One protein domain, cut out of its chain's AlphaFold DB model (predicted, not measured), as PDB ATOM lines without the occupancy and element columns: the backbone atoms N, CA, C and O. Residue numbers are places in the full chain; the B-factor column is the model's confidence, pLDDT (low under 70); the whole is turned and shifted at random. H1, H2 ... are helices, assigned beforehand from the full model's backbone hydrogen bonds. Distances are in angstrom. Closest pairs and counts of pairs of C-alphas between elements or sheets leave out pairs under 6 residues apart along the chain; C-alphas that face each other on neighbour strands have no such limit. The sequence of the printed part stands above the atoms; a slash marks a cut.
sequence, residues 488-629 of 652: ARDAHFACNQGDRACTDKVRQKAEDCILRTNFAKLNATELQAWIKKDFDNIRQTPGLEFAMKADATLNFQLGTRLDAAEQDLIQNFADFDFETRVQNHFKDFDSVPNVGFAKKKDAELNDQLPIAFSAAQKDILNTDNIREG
ATOM      1  N   ALA A 488     -50.271 -54.445 -14.177       86.19
ATOM      2  CA  ALA A 488     -50.895 -53.334 -14.889       86.19
ATOM      3  C   ALA A 488     -50.056 -52.869 -16.078       86.19
ATOM      4  O   ALA A 488     -50.596 -52.595 -17.145       86.19
ATOM      5  N   ARG A 489     -48.733 -52.811 -15.921       81.94
ATOM      6  CA  ARG A 489     -47.820 -52.430 -16.998       81.94
ATOM      7  C   ARG A 489     -47.853 -53.445 -18.141       81.94
ATOM      8  O   ARG A 489     -47.957 -53.048 -19.299       81.94
ATOM      9  N   ASP A 490     -47.838 -54.733 -17.822       82.88
ATOM     10  CA  ASP A 490     -47.907 -55.791 -18.833       82.88
ATOM     11  C   ASP A 490     -49.258 -55.772 -19.572       82.88
ATOM     12  O   ASP A 490     -49.305 -55.862 -20.800       82.88
ATOM     13  N   ALA A 491     -50.361 -55.545 -18.849       83.44
ATOM     14  CA  ALA A 491     -51.688 -55.378 -19.445       83.44
ATOM     15  C   ALA A 491     -51.812 -54.088 -20.276       83.44
ATOM     16  O   ALA A 491     -52.498 -54.075 -21.297       83.44
ATOM     17  N   HIS A 492     -51.127 -53.013 -19.881       85.00
ATOM     18  CA  HIS A 492     -51.088 -51.758 -20.628       85.00
ATOM     19  C   HIS A 492     -50.374 -51.935 -21.971       85.00
ATOM     20  O   HIS A 492     -50.845 -51.426 -22.984       85.00
ATOM     21  N   PHE A 493     -49.282 -52.704 -22.010       82.06
ATOM     22  CA  PHE A 493     -48.581 -53.020 -23.258       82.06
ATOM     23  C   PHE A 493     -49.376 -53.937 -24.194       82.06
ATOM     24  O   PHE A 493     -49.111 -53.955 -25.395       82.06
ATOM     25  N   ALA A 494     -50.365 -54.664 -23.672       82.25
ATOM     26  CA  ALA A 494     -51.312 -55.418 -24.486       82.25
ATOM     27  C   ALA A 494     -52.418 -54.533 -25.101       82.25
ATOM     28  O   ALA A 494     -53.147 -54.999 -25.980       82.25
ATOM     29  N   CYS A 495     -52.553 -53.268 -24.678       85.19
ATOM     30  CA  CYS A 495     -53.454 -52.314 -25.319       85.19
ATOM     31  C   CYS A 495     -52.867 -51.817 -26.647       85.19
ATOM     32  O   CYS A 495     -51.692 -51.460 -26.740       85.19
ATOM     33  N   ASN A 496     -53.706 -51.728 -27.681       83.25
ATOM     34  CA  ASN A 496     -53.302 -51.130 -28.951       83.25
ATOM     35  C   ASN A 496     -52.943 -49.647 -28.768       83.25
ATOM     36  O   ASN A 496     -53.557 -48.930 -27.973       83.25
ATOM     37  N   GLN A 497     -51.972 -49.164 -29.547       75.00
ATOM     38  CA  GLN A 497     -51.492 -47.787 -29.456       75.00
ATOM     39  C   GLN A 497     -52.638 -46.786 -29.708       75.00
ATOM     40  O   GLN A 497     -53.204 -46.739 -30.798       75.00
ATOM     41  N   GLY A 498     -52.982 -45.990 -28.690       73.31
ATOM     42  CA  GLY A 498     -54.058 -44.991 -28.743       73.31
ATOM     43  C   GLY A 498     -55.432 -45.457 -28.241       73.31
ATOM     44  O   GLY A 498     -56.353 -44.638 -28.192       73.31
ATOM     45  N   ASP A 499     -55.586 -46.719 -27.825       85.00
ATOM     46  CA  ASP A 499     -56.839 -47.235 -27.259       85.00
ATOM     47  C   ASP A 499     -57.025 -46.796 -25.797       85.00
ATOM     48  O   ASP A 499     -56.692 -47.508 -24.846       85.00
ATOM     49  N   ARG A 500     -57.584 -45.592 -25.623       80.00
ATOM     50  CA  ARG A 500     -57.810 -44.992 -24.299       80.00
ATOM     51  C   ARG A 500     -58.728 -45.831 -23.413       80.00
ATOM     52  O   ARG A 500     -58.498 -45.911 -22.212       80.00
ATOM     53  N   ALA A 501     -59.728 -46.493 -23.993       85.56
ATOM     54  CA  ALA A 501     -60.672 -47.307 -23.235       85.56
ATOM     55  C   ALA A 501     -59.993 -48.552 -22.643       85.56
ATOM     56  O   ALA A 501     -60.289 -48.938 -21.511       85.56
ATOM     57  N   CYS A 502     -59.058 -49.159 -23.381       88.19
ATOM     58  CA  CYS A 502     -58.224 -50.236 -22.858       88.19
ATOM     59  C   CYS A 502     -57.312 -49.735 -21.731       88.19
ATOM     60  O   CYS A 502     -57.290 -50.317 -20.646       88.19
ATOM     61  N   THR A 503     -56.621 -48.612 -21.940       85.56
ATOM     62  CA  THR A 503     -55.679 -48.087 -20.942       85.56
ATOM     63  C   THR A 503     -56.368 -47.605 -19.665       85.56
ATOM     64  O   THR A 503     -55.837 -47.824 -18.578       85.56
ATOM     65  N   ASP A 504     -57.562 -47.014 -19.768       84.50
ATOM     66  CA  ASP A 504     -58.355 -46.587 -18.610       84.50
ATOM     67  C   ASP A 504     -58.844 -47.791 -17.791       84.50
ATOM     68  O   ASP A 504     -58.771 -47.765 -16.562       84.50
ATOM     69  N   LYS A 505     -59.257 -48.884 -18.452       88.69
ATOM     70  CA  LYS A 505     -59.608 -50.141 -17.769       88.69
ATOM     71  C   LYS A 505     -58.413 -50.765 -17.057       88.69
ATOM     72  O   LYS A 505     -58.562 -51.267 -15.948       88.69
ATOM     73  N   VAL A 506     -57.231 -50.739 -17.673       88.12
ATOM     74  CA  VAL A 506     -55.996 -51.237 -17.046       88.12
ATOM     75  C   VAL A 506     -55.627 -50.399 -15.821       88.12
ATOM     76  O   VAL A 506     -55.277 -50.967 -14.788       88.12
ATOM     77  N   ARG A 507     -55.767 -49.069 -15.903       87.56
ATOM     78  CA  ARG A 507     -55.557 -48.176 -14.757       87.56
ATOM     79  C   ARG A 507     -56.531 -48.486 -13.622       87.56
ATOM     80  O   ARG A 507     -56.087 -48.676 -12.497       87.56
ATOM     81  N   GLN A 508     -57.823 -48.610 -13.918       87.56
ATOM     82  CA  GLN A 508     -58.831 -48.930 -12.905       87.56
ATOM     83  C   GLN A 508     -58.558 -50.289 -12.238       87.56
ATOM     84  O   GLN A 508     -58.582 -50.393 -11.017       87.56
ATOM     85  N   LYS A 509     -58.180 -51.316 -13.016       89.75
ATOM     86  CA  LYS A 509     -57.766 -52.617 -12.463       89.75
ATOM     87  C   LYS A 509     -56.543 -52.519 -11.551       89.75
ATOM     88  O   LYS A 509     -56.455 -53.261 -10.576       89.75
ATOM     89  N   ALA A 510     -55.608 -51.620 -11.854       87.06
ATOM     90  CA  ALA A 510     -54.431 -51.390 -11.024       87.06
ATOM     91  C   ALA A 510     -54.819 -50.754  -9.685       87.06
ATOM     92  O   ALA A 510     -54.385 -51.231  -8.639       87.06
ATOM     93  N   GLU A 511     -55.681 -49.736  -9.718       86.62
ATOM     94  CA  GLU A 511     -56.216 -49.073  -8.525       86.62
ATOM     95  C   GLU A 511     -56.978 -50.065  -7.632       86.62
ATOM     96  O   GLU A 511     -56.707 -50.153  -6.434       86.62
ATOM     97  N   ASP A 512     -57.857 -50.880  -8.216       85.88
ATOM     98  CA  ASP A 512     -58.636 -51.874  -7.473       85.88
ATOM     99  C   ASP A 512     -57.752 -52.992  -6.901       85.88
ATOM    100  O   ASP A 512     -57.956 -53.430  -5.770       85.88
ATOM    101  N   CYS A 513     -56.727 -53.426  -7.638       88.88
ATOM    102  CA  CYS A 513     -55.735 -54.390  -7.158       88.88
ATOM    103  C   CYS A 513     -54.957 -53.849  -5.948       88.88
ATOM    104  O   CYS A 513     -54.797 -54.550  -4.945       88.88
ATOM    105  N   ILE A 514     -54.515 -52.589  -6.005       83.50
ATOM    106  CA  ILE A 514     -53.785 -51.942  -4.908       83.50
ATOM    107  C   ILE A 514     -54.689 -51.821  -3.677       83.50
ATOM    108  O   ILE A 514     -54.288 -52.208  -2.577       83.50
ATOM    109  N   LEU A 515     -55.933 -51.370  -3.867       84.38
ATOM    110  CA  LEU A 515     -56.933 -51.279  -2.802       84.38
ATOM    111  C   LEU A 515     -57.184 -52.638  -2.136       84.38
ATOM    112  O   LEU A 515     -57.116 -52.742  -0.910       84.38
ATOM    113  N   ARG A 516     -57.412 -53.695  -2.926       88.00
ATOM    114  CA  ARG A 516     -57.617 -55.059  -2.408       88.00
ATOM    115  C   ARG A 516     -56.385 -55.605  -1.694       88.00
ATOM    116  O   ARG A 516     -56.527 -56.231  -0.647       88.00
ATOM    117  N   THR A 517     -55.182 -55.344  -2.210       83.88
ATOM    118  CA  THR A 517     -53.933 -55.798  -1.579       83.88
ATOM    119  C   THR A 517     -53.718 -55.133  -0.224       83.88
ATOM    120  O   THR A 517     -53.338 -55.798   0.741       83.88
ATOM    121  N   ASN A 518     -53.993 -53.834  -0.124       81.19
ATOM    122  CA  ASN A 518     -53.883 -53.095   1.131       81.19
ATOM    123  C   ASN A 518     -54.937 -53.560   2.145       81.19
ATOM    124  O   ASN A 518     -54.611 -53.790   3.309       81.19
ATOM    125  N   PHE A 519     -56.171 -53.803   1.694       81.19
ATOM    126  CA  PHE A 519     -57.228 -54.361   2.535       81.19
ATOM    127  C   PHE A 519     -56.898 -55.768   3.050       81.19
ATOM    128  O   PHE A 519     -57.006 -56.023   4.247       81.19
ATOM    129  N   ALA A 520     -56.427 -56.668   2.182       80.56
ATOM    130  CA  ALA A 520     -56.048 -58.029   2.563       80.56
ATOM    131  C   ALA A 520     -54.900 -58.059   3.584       80.56
ATOM    132  O   ALA A 520     -54.887 -58.913   4.468       80.56
ATOM    133  N   LYS A 521     -53.951 -57.117   3.487       77.38
ATOM    134  CA  LYS A 521     -52.819 -57.000   4.420       77.38
ATOM    135  C   LYS A 521     -53.240 -56.522   5.811       77.38
ATOM    136  O   LYS A 521     -52.662 -56.979   6.793       77.38
ATOM    137  N   LEU A 522     -54.222 -55.625   5.899       68.81
ATOM    138  CA  LEU A 522     -54.666 -55.038   7.169       68.81
ATOM    139  C   LEU A 522     -55.784 -55.850   7.842       68.81
ATOM    140  O   LEU A 522     -55.792 -55.972   9.063       68.81
ATOM    141  N   ASN A 523     -56.679 -56.456   7.053       75.25
ATOM    142  CA  ASN A 523     -57.948 -57.024   7.522       75.25
ATOM    143  C   ASN A 523     -58.166 -58.478   7.053       75.25
ATOM    144  O   ASN A 523     -59.280 -58.883   6.722       75.25
ATOM    145  N   ALA A 524     -57.107 -59.297   7.019       74.50
ATOM    146  CA  ALA A 524     -57.138 -60.663   6.469       74.50
ATOM    147  C   ALA A 524     -58.270 -61.556   7.026       74.50
ATOM    148  O   ALA A 524     -58.858 -62.346   6.288       74.50
ATOM    149  N   THR A 525     -58.602 -61.427   8.316       81.19
ATOM    150  CA  THR A 525     -59.682 -62.211   8.952       81.19
ATOM    151  C   THR A 525     -61.068 -61.747   8.499       81.19
ATOM    152  O   THR A 525     -61.953 -62.568   8.258       81.19
ATOM    153  N   GLU A 526     -61.265 -60.438   8.348       80.62
ATOM    154  CA  GLU A 526     -62.541 -59.857   7.915       80.62
ATOM    155  C   GLU A 526     -62.795 -60.133   6.431       80.62
ATOM    156  O   GLU A 526     -63.917 -60.464   6.053       80.62
ATOM    157  N   LEU A 527     -61.740 -60.113   5.610       85.12
ATOM    158  CA  LEU A 527     -61.783 -60.545   4.214       85.12
ATOM    159  C   LEU A 527     -62.250 -62.003   4.074       85.12
ATOM    160  O   LEU A 527     -63.147 -62.300   3.286       85.12
ATOM    161  N   GLN A 528     -61.660 -62.915   4.853       85.00
ATOM    162  CA  GLN A 528     -62.047 -64.330   4.840       85.00
ATOM    163  C   GLN A 528     -63.504 -64.520   5.266       85.00
ATOM    164  O   GLN A 528     -64.242 -65.265   4.622       85.00
ATOM    165  N   ALA A 529     -63.937 -63.825   6.322       86.88
ATOM    166  CA  ALA A 529     -65.316 -63.884   6.793       86.88
ATOM    167  C   ALA A 529     -66.312 -63.337   5.757       86.88
ATOM    168  O   ALA A 529     -67.411 -63.877   5.620       86.88
ATOM    169  N   TRP A 530     -65.926 -62.295   5.021       88.75
ATOM    170  CA  TRP A 530     -66.739 -61.698   3.970       88.75
ATOM    171  C   TRP A 530     -66.965 -62.657   2.799       88.75
ATOM    172  O   TRP A 530     -68.112 -63.009   2.533       88.75
ATOM    173  N   ILE A 531     -65.896 -63.158   2.167       91.75
ATOM    174  CA  ILE A 531     -66.027 -64.084   1.028       91.75
ATOM    175  C   ILE A 531     -66.762 -65.357   1.460       91.75
ATOM    176  O   ILE A 531     -67.664 -65.827   0.766       91.75
ATOM    177  N   LYS A 532     -66.446 -65.887   2.649       92.25
ATOM    178  CA  LYS A 532     -67.126 -67.068   3.186       92.25
ATOM    179  C   LYS A 532     -68.636 -66.856   3.329       92.25
ATOM    180  O   LYS A 532     -69.408 -67.754   3.001       92.25
ATOM    181  N   LYS A 533     -69.072 -65.684   3.803       93.56
ATOM    182  CA  LYS A 533     -70.497 -65.357   3.965       93.56
ATOM    183  C   LYS A 533     -71.248 -65.450   2.634       93.56
ATOM    184  O   LYS A 533     -72.354 -65.983   2.607       93.56
ATOM    185  N   ASP A 534     -70.661 -64.971   1.542       94.12
ATOM    186  CA  ASP A 534     -71.307 -65.018   0.227       94.12
ATOM    187  C   ASP A 534     -71.431 -66.444  -0.312       94.12
ATOM    188  O   ASP A 534     -72.487 -66.825  -0.822       94.12
ATOM    189  N   PHE A 535     -70.406 -67.277  -0.125       94.31
ATOM    190  CA  PHE A 535     -70.480 -68.690  -0.498       94.31
ATOM    191  C   PHE A 535     -71.432 -69.494   0.401       94.31
ATOM    192  O   PHE A 535     -72.146 -70.372  -0.089       94.31
ATOM    193  N   ASP A 536     -71.519 -69.174   1.693       92.81
ATOM    194  CA  ASP A 536     -72.508 -69.767   2.599       92.81
ATOM    195  C   ASP A 536     -73.942 -69.411   2.177       92.81
ATOM    196  O   ASP A 536     -74.796 -70.297   2.154       92.81
ATOM    197  N   ASN A 537     -74.200 -68.165   1.762       91.12
ATOM    198  CA  ASN A 537     -75.510 -67.751   1.247       91.12
ATOM    199  C   ASN A 537     -75.913 -68.545  -0.007       91.12
ATOM    200  O   ASN A 537     -77.071 -68.938  -0.140       91.12
ATOM    201  N   ILE A 538     -74.963 -68.839  -0.906       91.25
ATOM    202  CA  ILE A 538     -75.222 -69.698  -2.072       91.25
ATOM    203  C   ILE A 538     -75.609 -71.106  -1.610       91.25
ATOM    204  O   ILE A 538     -76.655 -71.614  -2.018       91.25
ATOM    205  N   ARG A 539     -74.813 -71.725  -0.724       89.50
ATOM    206  CA  ARG A 539     -75.061 -73.090  -0.216       89.50
ATOM    207  C   ARG A 539     -76.388 -73.215   0.539       89.50
ATOM    208  O   ARG A 539     -77.010 -74.271   0.484       89.50
ATOM    209  N   GLN A 540     -76.812 -72.153   1.220       87.94
ATOM    210  CA  GLN A 540     -78.054 -72.079   1.998       87.94
ATOM    211  C   GLN A 540     -79.270 -71.644   1.172       87.94
ATOM    212  O   GLN A 540     -80.352 -71.458   1.728       87.94
ATOM    213  N   THR A 541     -79.130 -71.486  -0.150       86.81
ATOM    214  CA  THR A 541     -80.291 -71.273  -1.021       86.81
ATOM    215  C   THR A 541     -81.254 -72.450  -0.802       86.81
ATOM    216  O   THR A 541     -80.839 -73.586  -1.038       86.81
ATOM    217  N   PRO A 542     -82.503 -72.238  -0.341       80.31
ATOM    218  CA  PRO A 542     -83.326 -73.310   0.231       80.31
ATOM    219  C   PRO A 542     -83.487 -74.545  -0.669       80.31
ATOM    220  O   PRO A 542     -83.305 -75.676  -0.212       80.31
ATOM    221  N   GLY A 543     -83.744 -74.337  -1.966       77.69
ATOM    222  CA  GLY A 543     -83.836 -75.428  -2.944       77.69
ATOM    223  C   GLY A 543     -82.502 -76.146  -3.187       77.69
ATOM    224  O   GLY A 543     -82.473 -77.346  -3.463       77.69
ATOM    225  N   LEU A 544     -81.373 -75.444  -3.039       82.38
ATOM    226  CA  LEU A 544     -80.044 -75.996  -3.286       82.38
ATOM    227  C   LEU A 544     -79.573 -76.834  -2.106       82.38
ATOM    228  O   LEU A 544     -79.072 -77.940  -2.300       82.38
ATOM    229  N   GLU A 545     -79.773 -76.328  -0.890       83.50
ATOM    230  CA  GLU A 545     -79.412 -77.025   0.340       83.50
ATOM    231  C   GLU A 545     -80.152 -78.368   0.435       83.50
ATOM    232  O   GLU A 545     -79.558 -79.401   0.758       83.50
ATOM    233  N   PHE A 546     -81.446 -78.375   0.091       81.56
ATOM    234  CA  PHE A 546     -82.242 -79.598   0.040       81.56
ATOM    235  C   PHE A 546     -81.755 -80.556  -1.059       81.56
ATOM    236  O   PHE A 546     -81.538 -81.739  -0.784       81.56
ATOM    237  N   ALA A 547     -81.514 -80.058  -2.278       79.44
ATOM    238  CA  ALA A 547     -81.036 -80.873  -3.396       79.44
ATOM    239  C   ALA A 547     -79.653 -81.494  -3.128       79.44
ATOM    240  O   ALA A 547     -79.442 -82.673  -3.415       79.44
ATOM    241  N   MET A 548     -78.726 -80.740  -2.530       83.38
ATOM    242  CA  MET A 548     -77.399 -81.231  -2.148       83.38
ATOM    243  C   MET A 548     -77.476 -82.252  -1.002       83.38
ATOM    244  O   MET A 548     -76.755 -83.242  -1.015       83.38
ATOM    245  N   LYS A 549     -78.392 -82.112  -0.036       83.00
ATOM    246  CA  LYS A 549     -78.597 -83.160   0.988       83.00
ATOM    247  C   LYS A 549     -79.217 -84.441   0.417       83.00
ATOM    248  O   LYS A 549     -78.933 -85.525   0.924       83.00
ATOM    249  N   ALA A 550     -80.057 -84.324  -0.611       80.50
ATOM    250  CA  ALA A 550     -80.778 -85.446  -1.210       80.50
ATOM    251  C   ALA A 550     -79.977 -86.210  -2.287       80.50
ATOM    252  O   ALA A 550     -80.234 -87.394  -2.502       80.50
ATOM    253  N   ASP A 551     -79.012 -85.567  -2.951       80.19
ATOM    254  CA  ASP A 551     -78.169 -86.167  -3.992       80.19
ATOM    255  C   ASP A 551     -76.681 -85.998  -3.652       80.19
ATOM    256  O   ASP A 551     -76.079 -84.941  -3.843       80.19
ATOM    257  N   ALA A 552     -76.067 -87.084  -3.174       76.75
ATOM    258  CA  ALA A 552     -74.661 -87.099  -2.779       76.75
ATOM    259  C   ALA A 552     -73.696 -86.801  -3.943       76.75
ATOM    260  O   ALA A 552     -72.606 -86.279  -3.709       76.75
ATOM    261  N   THR A 553     -74.081 -87.096  -5.190       74.50
ATOM    262  CA  THR A 553     -73.242 -86.817  -6.365       74.50
ATOM    263  C   THR A 553     -73.303 -85.337  -6.722       74.50
ATOM    264  O   THR A 553     -72.267 -84.741  -7.017       74.50
ATOM    265  N   LEU A 554     -74.488 -84.724  -6.646       80.62
ATOM    266  CA  LEU A 554     -74.648 -83.276  -6.768       80.62
ATOM    267  C   LEU A 554     -73.892 -82.544  -5.659       80.62
ATOM    268  O   LEU A 554     -73.143 -81.616  -5.954       80.62
ATOM    269  N   ASN A 555     -74.050 -82.987  -4.409       80.88
ATOM    270  CA  ASN A 555     -73.347 -82.417  -3.265       80.88
ATOM    271  C   ASN A 555     -71.838 -82.437  -3.471       80.88
ATOM    272  O   ASN A 555     -71.165 -81.430  -3.289       80.88
ATOM    273  N   PHE A 556     -71.312 -83.582  -3.904       76.31
ATOM    274  CA  PHE A 556     -69.891 -83.730  -4.155       76.31
ATOM    275  C   PHE A 556     -69.431 -82.844  -5.318       76.31
ATOM    276  O   PHE A 556     -68.469 -82.098  -5.168       76.31
ATOM    277  N   GLN A 557     -70.118 -82.870  -6.461       79.19
ATOM    278  CA  GLN A 557     -69.691 -82.128  -7.653       79.19
ATOM    279  C   GLN A 557     -69.813 -80.611  -7.488       79.19
ATOM    280  O   GLN A 557     -68.878 -79.881  -7.816       79.19
ATOM    281  N   LEU A 558     -70.955 -80.129  -6.995       83.25
ATOM    282  CA  LEU A 558     -71.184 -78.702  -6.815       83.25
ATOM    283  C   LEU A 558     -70.492 -78.177  -5.556       83.25
ATOM    284  O   LEU A 558     -69.867 -77.125  -5.622       83.25
ATOM    285  N   GLY A 559     -70.553 -78.916  -4.446       84.00
ATOM    286  CA  GLY A 559     -69.881 -78.548  -3.198       84.00
ATOM    287  C   GLY A 559     -68.376 -78.412  -3.392       84.00
ATOM    288  O   GLY A 559     -67.830 -77.356  -3.101       84.00
ATOM    289  N   THR A 560     -67.725 -79.394  -4.027       79.94
ATOM    290  CA  THR A 560     -66.282 -79.307  -4.328       79.94
ATOM    291  C   THR A 560     -65.956 -78.109  -5.220       79.94
ATOM    292  O   THR A 560     -64.930 -77.459  -5.033       79.94
ATOM    293  N   ARG A 561     -66.823 -77.783  -6.191       85.06
ATOM    294  CA  ARG A 561     -66.611 -76.632  -7.077       85.06
ATOM    295  C   ARG A 561     -66.786 -75.297  -6.342       85.06
ATOM    296  O   ARG A 561     -66.010 -74.381  -6.591       85.06
ATOM    297  N   LEU A 562     -67.763 -75.195  -5.441       89.62
ATOM    298  CA  LEU A 562     -67.969 -74.016  -4.593       89.62
ATOM    299  C   LEU A 562     -66.822 -73.834  -3.595       89.62
ATOM    300  O   LEU A 562     -66.310 -72.728  -3.469       89.62
ATOM    301  N   ASP A 563     -66.368 -74.910  -2.954       87.69
ATOM    302  CA  ASP A 563     -65.247 -74.873  -2.007       87.69
ATOM    303  C   ASP A 563     -63.942 -74.461  -2.703       87.69
ATOM    304  O   ASP A 563     -63.190 -73.635  -2.183       87.69
ATOM    305  N   ALA A 564     -63.685 -74.988  -3.905       83.69
ATOM    306  CA  ALA A 564     -62.516 -74.614  -4.697       83.69
ATOM    307  C   ALA A 564     -62.550 -73.135  -5.115       83.69
ATOM    308  O   ALA A 564     -61.525 -72.457  -5.042       83.69
ATOM    309  N   ALA A 565     -63.718 -72.629  -5.519       90.44
ATOM    310  CA  ALA A 565     -63.896 -71.225  -5.869       90.44
ATOM    311  C   ALA A 565     -63.733 -70.300  -4.649       90.44
ATOM    312  O   ALA A 565     -63.045 -69.288  -4.744       90.44
ATOM    313  N   GLU A 566     -64.299 -70.661  -3.493       93.62
ATOM    314  CA  GLU A 566     -64.161 -69.897  -2.246       93.62
ATOM    315  C   GLU A 566     -62.687 -69.756  -1.838       93.62
ATOM    316  O   GLU A 566     -62.209 -68.652  -1.572       93.62
ATOM    317  N   GLN A 567     -61.944 -70.867  -1.840       88.62
ATOM    318  CA  GLN A 567     -60.531 -70.869  -1.463       88.62
ATOM    319  C   GLN A 567     -59.663 -70.078  -2.443       88.62
ATOM    320  O   GLN A 567     -58.798 -69.315  -2.011       88.62
ATOM    321  N   ASP A 568     -59.904 -70.221  -3.748       90.94
ATOM    322  CA  ASP A 568     -59.149 -69.495  -4.771       90.94
ATOM    323  C   ASP A 568     -59.358 -67.979  -4.660       90.94
ATOM    324  O   ASP A 568     -58.397 -67.214  -4.757       90.94
ATOM    325  N   LEU A 569     -60.592 -67.531  -4.400       94.12
ATOM    326  CA  LEU A 569     -60.893 -66.107  -4.261       94.12
ATOM    327  C   LEU A 569     -60.327 -65.498  -2.973       94.12
ATOM    328  O   LEU A 569     -59.895 -64.350  -2.992       94.12
ATOM    329  N   ILE A 570     -60.267 -66.253  -1.874       88.81
ATOM    330  CA  ILE A 570     -59.616 -65.793  -0.636       88.81
ATOM    331  C   ILE A 570     -58.106 -65.632  -0.836       88.81
ATOM    332  O   ILE A 570     -57.530 -64.628  -0.423       88.81
ATOM    333  N   GLN A 571     -57.457 -66.625  -1.448       86.94
ATOM    334  CA  GLN A 571     -55.998 -66.650  -1.582       86.94
ATOM    335  C   GLN A 571     -55.486 -65.602  -2.569       86.94
ATOM    336  O   GLN A 571     -54.432 -65.014  -2.343       86.94
ATOM    337  N   ASN A 572     -56.261 -65.340  -3.622       90.25
ATOM    338  CA  ASN A 572     -55.864 -64.489  -4.739       90.25
ATOM    339  C   ASN A 572     -56.635 -63.159  -4.770       90.25
ATOM    340  O   ASN A 572     -56.711 -62.499  -5.803       90.25
ATOM    341  N   PHE A 573     -57.216 -62.740  -3.638       90.38
ATOM    342  CA  PHE A 573     -58.001 -61.501  -3.529       90.38
ATOM    343  C   PHE A 573     -57.225 -60.246  -3.962       90.38
ATOM    344  O   PHE A 573     -57.780 -59.299  -4.520       90.38
ATOM    345  N   ALA A 574     -55.920 -60.250  -3.704       87.44
ATOM    346  CA  ALA A 574     -55.004 -59.165  -4.018       87.44
ATOM    347  C   ALA A 574     -54.535 -59.157  -5.485       87.44
ATOM    348  O   ALA A 574     -53.826 -58.237  -5.885       87.44
ATOM    349  N   ASP A 575     -54.916 -60.145  -6.299       89.75
ATOM    350  CA  ASP A 575     -54.382 -60.277  -7.650       89.75
ATOM    351  C   ASP A 575     -54.975 -59.241  -8.615       89.75
ATOM    352  O   ASP A 575     -56.127 -58.794  -8.514       89.75
ATOM    353  N   PHE A 576     -54.176 -58.878  -9.617       89.19
ATOM    354  CA  PHE A 576     -54.565 -57.923 -10.655       89.19
ATOM    355  C   PHE A 576     -55.722 -58.438 -11.527       89.19
ATOM    356  O   PHE A 576     -56.559 -57.660 -11.988       89.19
ATOM    357  N   ASP A 577     -55.818 -59.754 -11.721       89.00
ATOM    358  CA  ASP A 577     -56.846 -60.407 -12.533       89.00
ATOM    359  C   ASP A 577     -58.080 -60.867 -11.733       89.00
ATOM    360  O   ASP A 577     -58.967 -61.516 -12.293       89.00
ATOM    361  N   PHE A 578     -58.184 -60.492 -10.453       93.00
ATOM    362  CA  PHE A 578     -59.215 -60.987  -9.535       93.00
ATOM    363  C   PHE A 578     -60.651 -60.835 -10.063       93.00
ATOM    364  O   PHE A 578     -61.456 -61.749  -9.926       93.00
ATOM    365  N   GLU A 579     -60.986 -59.730 -10.739       89.69
ATOM    366  CA  GLU A 579     -62.327 -59.548 -11.319       89.69
ATOM    367  C   GLU A 579     -62.661 -60.640 -12.351       89.69
ATOM    368  O   GLU A 579     -63.752 -61.214 -12.358       89.69
ATOM    369  N   THR A 580     -61.689 -60.973 -13.200       89.25
ATOM    370  CA  THR A 580     -61.814 -62.029 -14.208       89.25
ATOM    371  C   THR A 580     -61.870 -63.408 -13.552       89.25
ATOM    372  O   THR A 580     -62.636 -64.266 -13.990       89.25
ATOM    373  N   ARG A 581     -61.122 -63.613 -12.464       92.56
ATOM    374  CA  ARG A 581     -61.169 -64.833 -11.648       92.56
ATOM    375  C   ARG A 581     -62.550 -65.055 -11.030       92.56
ATOM    376  O   ARG A 581     -63.104 -66.143 -11.179       92.56
ATOM    377  N   VAL A 582     -63.151 -64.021 -10.431       92.56
ATOM    378  CA  VAL A 582     -64.532 -64.064  -9.921       92.56
ATOM    379  C   VAL A 582     -65.497 -64.397 -11.058       92.56
ATOM    380  O   VAL A 582     -66.255 -65.355 -10.958       92.56
ATOM    381  N   GLN A 583     -65.441 -63.679 -12.181       90.50
ATOM    382  CA  GLN A 583     -66.329 -63.951 -13.317       90.50
ATOM    383  C   GLN A 583     -66.229 -65.406 -13.799       90.50
ATOM    384  O   GLN A 583     -67.255 -66.027 -14.053       90.50
ATOM    385  N   ASN A 584     -65.023 -65.974 -13.879       89.00
ATOM    386  CA  ASN A 584     -64.815 -67.346 -14.344       89.00
ATOM    387  C   ASN A 584     -65.347 -68.406 -13.377       89.00
ATOM    388  O   ASN A 584     -65.923 -69.393 -13.832       89.00
ATOM    389  N   HIS A 585     -65.187 -68.214 -12.064       89.69
ATOM    390  CA  HIS A 585     -65.722 -69.164 -11.084       89.69
ATOM    391  C   HIS A 585     -67.237 -69.223 -11.130       89.69
ATOM    392  O   HIS A 585     -67.801 -70.312 -11.134       89.69
ATOM    393  N   PHE A 586     -67.878 -68.060 -11.223       86.25
ATOM    394  CA  PHE A 586     -69.333 -67.922 -11.237       86.25
ATOM    395  C   PHE A 586     -69.956 -68.266 -12.600       86.25
ATOM    396  O   PHE A 586     -71.164 -68.496 -12.699       86.25
ATOM    397  N   LYS A 587     -69.140 -68.366 -13.654       81.56
ATOM    398  CA  LYS A 587     -69.573 -68.760 -14.993       81.56
ATOM    399  C   LYS A 587     -69.763 -70.282 -15.097       81.56
ATOM    400  O   LYS A 587     -69.024 -71.082 -14.529       81.56
ATOM    401  N   ASP A 588     -70.761 -70.699 -15.873       71.00
ATOM    402  CA  ASP A 588     -70.993 -72.093 -16.275       71.00
ATOM    403  C   ASP A 588     -71.245 -73.086 -15.119       71.00
ATOM    404  O   ASP A 588     -70.975 -74.281 -15.258       71.00
ATOM    405  N   PHE A 589     -71.788 -72.663 -13.973       70.75
ATOM    406  CA  PHE A 589     -72.248 -73.612 -12.941       70.75
ATOM    407  C   PHE A 589     -73.367 -74.534 -13.449       70.75
ATOM    408  O   PHE A 589     -73.429 -75.703 -13.071       70.75
ATOM    409  N   ASP A 590     -74.162 -74.052 -14.405       66.62
ATOM    410  CA  ASP A 590     -75.197 -74.828 -15.095       66.62
ATOM    411  C   ASP A 590     -74.633 -75.973 -15.952       66.62
ATOM    412  O   ASP A 590     -75.369 -76.886 -16.329       66.62
ATOM    413  N   SER A 591     -73.325 -75.950 -16.239       67.75
ATOM    414  CA  SER A 591     -72.631 -77.031 -16.943       67.75
ATOM    415  C   SER A 591     -72.224 -78.190 -16.026       67.75
ATOM    416  O   SER A 591     -71.859 -79.253 -16.531       67.75
ATOM    417  N   VAL A 592     -72.307 -78.031 -14.694       73.69
ATOM    418  CA  VAL A 592     -72.113 -79.159 -13.772       73.69
ATOM    419  C   VAL A 592     -73.265 -80.138 -14.010       73.69
ATOM    420  O   VAL A 592     -74.419 -79.771 -13.773       73.69
ATOM    421  N   PRO A 593     -72.997 -81.378 -14.466       66.69
ATOM    422  CA  PRO A 593     -74.033 -82.229 -15.046       66.69
ATOM    423  C   PRO A 593     -75.268 -82.397 -14.153       66.69
ATOM    424  O   PRO A 593     -76.393 -82.223 -14.614       66.69
ATOM    425  N   ASN A 594     -75.066 -82.643 -12.856       73.44
ATOM    426  CA  ASN A 594     -76.158 -82.865 -11.907       73.44
ATOM    427  C   ASN A 594     -76.850 -81.577 -11.430       73.44
ATOM    428  O   ASN A 594     -77.990 -81.642 -10.976       73.44
ATOM    429  N   VAL A 595     -76.225 -80.406 -11.593       74.44
ATOM    430  CA  VAL A 595     -76.847 -79.103 -11.285       74.44
ATOM    431  C   VAL A 595     -77.944 -78.800 -12.295       74.44
ATOM    432  O   VAL A 595     -79.064 -78.467 -11.913       74.44
ATOM    433  N   GLY A 596     -77.671 -79.014 -13.586       73.44
ATOM    434  CA  GLY A 596     -78.672 -78.852 -14.640       73.44
ATOM    435  C   GLY A 596     -79.876 -79.791 -14.480       73.44
ATOM    436  O   GLY A 596     -80.999 -79.414 -14.814       73.44
ATOM    437  N   PHE A 597     -79.675 -80.998 -13.937       72.31
ATOM    438  CA  PHE A 597     -80.772 -81.921 -13.615       72.31
ATOM    439  C   PHE A 597     -81.560 -81.499 -12.368       72.31
ATOM    440  O   PHE A 597     -82.786 -81.605 -12.383       72.31
ATOM    441  N   ALA A 598     -80.894 -81.004 -11.322       76.69
ATOM    442  CA  ALA A 598     -81.548 -80.508 -10.109       76.69
ATOM    443  C   ALA A 598     -82.417 -79.273 -10.389       76.69
ATOM    444  O   ALA A 598     -83.594 -79.266 -10.035       76.69
ATOM    445  N   LYS A 599     -81.893 -78.293 -11.141       77.56
ATOM    446  CA  LYS A 599     -82.643 -77.099 -11.577       77.56
ATOM    447  C   LYS A 599     -83.883 -77.450 -12.409       77.56
ATOM    448  O   LYS A 599     -84.922 -76.823 -12.278       77.56
ATOM    449  N   LYS A 600     -83.825 -78.493 -13.245       79.00
ATOM    450  CA  LYS A 600     -84.997 -78.951 -14.021       79.00
ATOM    451  C   LYS A 600     -86.077 -79.631 -13.170       79.00
ATOM    452  O   LYS A 600     -87.206 -79.750 -13.637       79.00
ATOM    453  N   LYS A 601     -85.733 -80.125 -11.976       76.56
ATOM    454  CA  LYS A 601     -86.655 -80.818 -11.057       76.56
ATOM    455  C   LYS A 601     -87.277 -79.894 -10.011       76.56
ATOM    456  O   LYS A 601     -88.326 -80.239  -9.478       76.56
ATOM    457  N   ASP A 602     -86.648 -78.756  -9.743       78.31
ATOM    458  CA  ASP A 602     -87.097 -77.756  -8.780       78.31
ATOM    459  C   ASP A 602     -87.075 -76.373  -9.448       78.31
ATOM    460  O   ASP A 602     -86.019 -75.779  -9.677       78.31
ATOM    461  N   ALA A 603     -88.265 -75.886  -9.812       77.56
ATOM    462  CA  ALA A 603     -88.427 -74.612 -10.504       77.56
ATOM    463  C   ALA A 603     -88.011 -73.417  -9.632       77.56
ATOM    464  O   ALA A 603     -87.501 -72.433 -10.157       77.56
ATOM    465  N   GLU A 604     -88.165 -73.517  -8.309       79.19
ATOM    466  CA  GLU A 604     -87.749 -72.467  -7.382       79.19
ATOM    467  C   GLU A 604     -86.218 -72.404  -7.300       79.19
ATOM    468  O   GLU A 604     -85.630 -71.323  -7.363       79.19
ATOM    469  N   LEU A 605     -85.551 -73.563  -7.295       80.50
ATOM    470  CA  LEU A 605     -84.093 -73.645  -7.393       80.50
ATOM    471  C   LEU A 605     -83.557 -73.072  -8.715       80.50
ATOM    472  O   LEU A 605     -82.508 -72.423  -8.732       80.50
ATOM    473  N   ASN A 606     -84.258 -73.311  -9.827       81.19
ATOM    474  CA  ASN A 606     -83.861 -72.792 -11.134       81.19
ATOM    475  C   ASN A 606     -83.806 -71.258 -11.170       81.19
ATOM    476  O   ASN A 606     -82.938 -70.707 -11.850       81.19
ATOM    477  N   ASP A 607     -84.682 -70.602 -10.409       81.75
ATOM    478  CA  ASP A 607     -84.804 -69.148 -10.368       81.75
ATOM    479  C   ASP A 607     -83.924 -68.525  -9.273       81.75
ATOM    480  O   ASP A 607     -83.255 -67.518  -9.507       81.75
ATOM    481  N   GLN A 608     -83.865 -69.134  -8.086       84.00
ATOM    482  CA  GLN A 608     -83.129 -68.580  -6.945       84.00
ATOM    483  C   GLN A 608     -81.613 -68.732  -7.074       84.00
ATOM    484  O   GLN A 608     -80.867 -67.855  -6.634       84.00
ATOM    485  N   LEU A 609     -81.132 -69.812  -7.694       82.50
ATOM    486  CA  LEU A 609     -79.699 -70.087  -7.748       82.50
ATOM    487  C   LEU A 609     -78.918 -69.046  -8.577       82.50
ATOM    488  O   LEU A 609     -77.931 -68.517  -8.064       82.50
ATOM    489  N   PRO A 610     -79.347 -68.660  -9.798       86.25
ATOM    490  CA  PRO A 610     -78.703 -67.568 -10.534       86.25
ATOM    491  C   PRO A 610     -78.723 -66.235  -9.778       86.25
ATOM    492  O   PRO A 610     -77.761 -65.472  -9.863       86.25
ATOM    493  N   ILE A 611     -79.787 -65.963  -9.012       87.00
ATOM    494  CA  ILE A 611     -79.898 -64.751  -8.189       87.00
ATOM    495  C   ILE A 611     -78.844 -64.771  -7.077       87.00
ATOM    496  O   ILE A 611     -78.142 -63.777  -6.898       87.00
ATOM    497  N   ALA A 612     -78.681 -65.897  -6.376       88.38
ATOM    498  CA  ALA A 612     -77.678 -66.047  -5.322       88.38
ATOM    499  C   ALA A 612     -76.245 -65.886  -5.859       88.38
ATOM    500  O   ALA A 612     -75.453 -65.135  -5.290       88.38
ATOM    501  N   PHE A 613     -75.926 -66.515  -6.997       88.75
ATOM    502  CA  PHE A 613     -74.621 -66.358  -7.650       88.75
ATOM    503  C   PHE A 613     -74.373 -64.915  -8.110       88.75
ATOM    504  O   PHE A 613     -73.284 -64.383  -7.899       88.75
ATOM    505  N   SER A 614     -75.377 -64.254  -8.695       88.94
ATOM    506  CA  SER A 614     -75.252 -62.860  -9.131       88.94
ATOM    507  C   SER A 614     -75.079 -61.897  -7.953       88.94
ATOM    508  O   SER A 614     -74.283 -60.962  -8.047       88.94
ATOM    509  N   ALA A 615     -75.779 -62.134  -6.839       89.31
ATOM    510  CA  ALA A 615     -75.649 -61.336  -5.625       89.31
ATOM    511  C   ALA A 615     -74.242 -61.455  -5.020       89.31
ATOM    512  O   ALA A 615     -73.613 -60.431  -4.767       89.31
ATOM    513  N   ALA A 616     -73.726 -62.679  -4.878       91.00
ATOM    514  CA  ALA A 616     -72.375 -62.933  -4.377       91.00
ATOM    515  C   ALA A 616     -71.296 -62.331  -5.290       91.00
ATOM    516  O   ALA A 616     -70.390 -61.651  -4.821       91.00
ATOM    517  N   GLN A 617     -71.419 -62.500  -6.611       92.31
ATOM    518  CA  GLN A 617     -70.489 -61.893  -7.564       92.31
ATOM    519  C   GLN A 617     -70.474 -60.362  -7.458       92.31
ATOM    520  O   GLN A 617     -69.413 -59.745  -7.547       92.31
ATOM    521  N   LYS A 618     -71.644 -59.738  -7.286       89.94
ATOM    522  CA  LYS A 618     -71.746 -58.286  -7.151       89.94
ATOM    523  C   LYS A 618     -71.147 -57.793  -5.837       89.94
ATOM    524  O   LYS A 618     -70.489 -56.757  -5.858       89.94
ATOM    525  N   ASP A 619     -71.378 -58.502  -4.732       90.25
ATOM    526  CA  ASP A 619     -70.828 -58.111  -3.433       90.25
ATOM    527  C   ASP A 619     -69.301 -58.225  -3.446       90.25
ATOM    528  O   ASP A 619     -68.630 -57.218  -3.257       90.25
ATOM    529  N   ILE A 620     -68.748 -59.380  -3.833       90.38
ATOM    530  CA  ILE A 620     -67.295 -59.644  -3.863       90.38
ATOM    531  C   ILE A 620     -66.520 -58.640  -4.741       90.38
ATOM    532  O   ILE A 620     -65.369 -58.314  -4.445       90.38
ATOM    533  N   LEU A 621     -67.123 -58.141  -5.825       89.62
ATOM    534  CA  LEU A 621     -66.493 -57.160  -6.719       89.62
ATOM    535  C   LEU A 621     -66.677 -55.702  -6.280       89.62
ATOM    536  O   LEU A 621     -66.086 -54.811  -6.889       89.62
ATOM    537  N   ASN A 622     -67.479 -55.434  -5.251       85.25
ATOM    538  CA  ASN A 622     -67.764 -54.077  -4.815       85.25
ATOM    539  C   ASN A 622     -66.619 -53.495  -3.967       85.25
ATOM    540  O   ASN A 622     -66.493 -53.765  -2.772       85.25
ATOM    541  N   THR A 623     -65.811 -52.632  -4.580       75.00
ATOM    542  CA  THR A 623     -64.676 -51.965  -3.928       75.00
ATOM    543  C   THR A 623     -65.068 -50.788  -3.032       75.00
ATOM    544  O   THR A 623     -64.237 -50.341  -2.243       75.00
ATOM    545  N   ASP A 624     -66.304 -50.286  -3.097       75.56
ATOM    546  CA  ASP A 624     -66.744 -49.171  -2.241       75.56
ATOM    547  C   ASP A 624     -66.802 -49.595  -0.765       75.56
ATOM    548  O   ASP A 624     -66.376 -48.854   0.120       75.56
ATOM    549  N   ASN A 625     -67.173 -50.853  -0.507       64.81
ATOM    550  CA  ASN A 625     -67.133 -51.464   0.827       64.81
ATOM    551  C   ASN A 625     -65.707 -51.501   1.426       64.81
ATOM    552  O   ASN A 625     -65.540 -51.488   2.646       64.81
ATOM    553  N   ILE A 626     -64.679 -51.534   0.569       70.75
ATOM    554  CA  ILE A 626     -63.261 -51.521   0.960       70.75
ATOM    555  C   ILE A 626     -62.803 -50.088   1.268       70.75
ATOM    556  O   ILE A 626     -62.090 -49.861   2.246       70.75
ATOM    557  N   ARG A 627     -63.236 -49.111   0.460       61.75
ATOM    558  CA  ARG A 627     -62.866 -47.689   0.590       61.75
ATOM    559  C   ARG A 627     -63.456 -47.025   1.840       61.75
ATOM    560  O   ARG A 627     -62.847 -46.107   2.375       61.75
ATOM    561  N   GLU A 628     -64.589 -47.513   2.340       57.53
ATOM    562  CA  GLU A 628     -65.239 -47.002   3.559       57.53
ATOM    563  C   GLU A 628     -64.717 -47.621   4.876       57.53
ATOM    564  O   GLU A 628     -65.284 -47.374   5.940       57.53
ATOM    565  N   GLY A 629     -63.627 -48.399   4.843       55.12
ATOM    566  CA  GLY A 629     -62.970 -48.897   6.058       55.12
ATOM    567  C   GLY A 629     -63.490 -50.233   6.598       55.12
ATOM    568  O   GLY A 629     -63.249 -50.540   7.759       55.12
TER     569      GLY A 629
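Overview. This is residues 488 to 629 of the 652 residues of the protein "Zinc carboxypeptidase A 1" of Beauveria brongniartii RCEF 3172 (UniProt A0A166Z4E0). Four helices, H3, H5, H6 and H8, run side by side as a small bundle, with the short H4 and H7 at one end and H2 crossing the other. H1 folds back along H2, H9 packs on H2, and residues 496 to 501 stick out. The printed part has 142 residues with nine named helices, H1 to H9 in order, and no named strand: all helix. It is only just loose, close to compact, with a radius of gyration of the C-alphas of 17.4 A, and spans 52 by 35 by 21 A.

Along the chain. Find C-alpha 488 at (-50.895, -53.334, -14.889), where H1, residues 488 to 493, begins. Next come H2, residues 500 to 522, 33.2 A from first to last C-alpha; H3, 524 to 539, 22.8 A; H4, 542 to 550; H5, 552 to 571, 27.7 A; H6, 578 to 586; H7, 593 to 601; and H8, 603 to 620, 26.7 A. H9, residues 624 to 627, ends at C-alpha 627, (-62.866, -47.689, 0.590).

Arrangement. Look first at the hairpin H1 and H2, a shallow tilt of 19 degrees, opposite ways; its closest C-alphas, Ala 488 and Ala 510, are 5.6 A apart. H3 touches H8 at 14 degrees, a shallow tilt, opposite ways, closest at C-alphas 534 and 616, 5.2 A. H5 and H6 form a hairpin at 4 degrees, closest at C-alphas 565 and 585, 5.9 A. H5 and H8, the hubs, touch four helices each but are apart. Every O i to N i+4 pair is within hydrogen-bond range in H1 to H6; H7 has 4 of 5, H8 12 of 14, and H9 is too short for one.

Size, cuts and confidence. The farthest C-alphas, Gly 498 and Ala 550, are 55.8 A apart. The printed part has no cut and no long link. Mean pLDDT of the printed part is 83.2; residues 522, 590 to 591, 593, 625 and 627 to 629 are under 70.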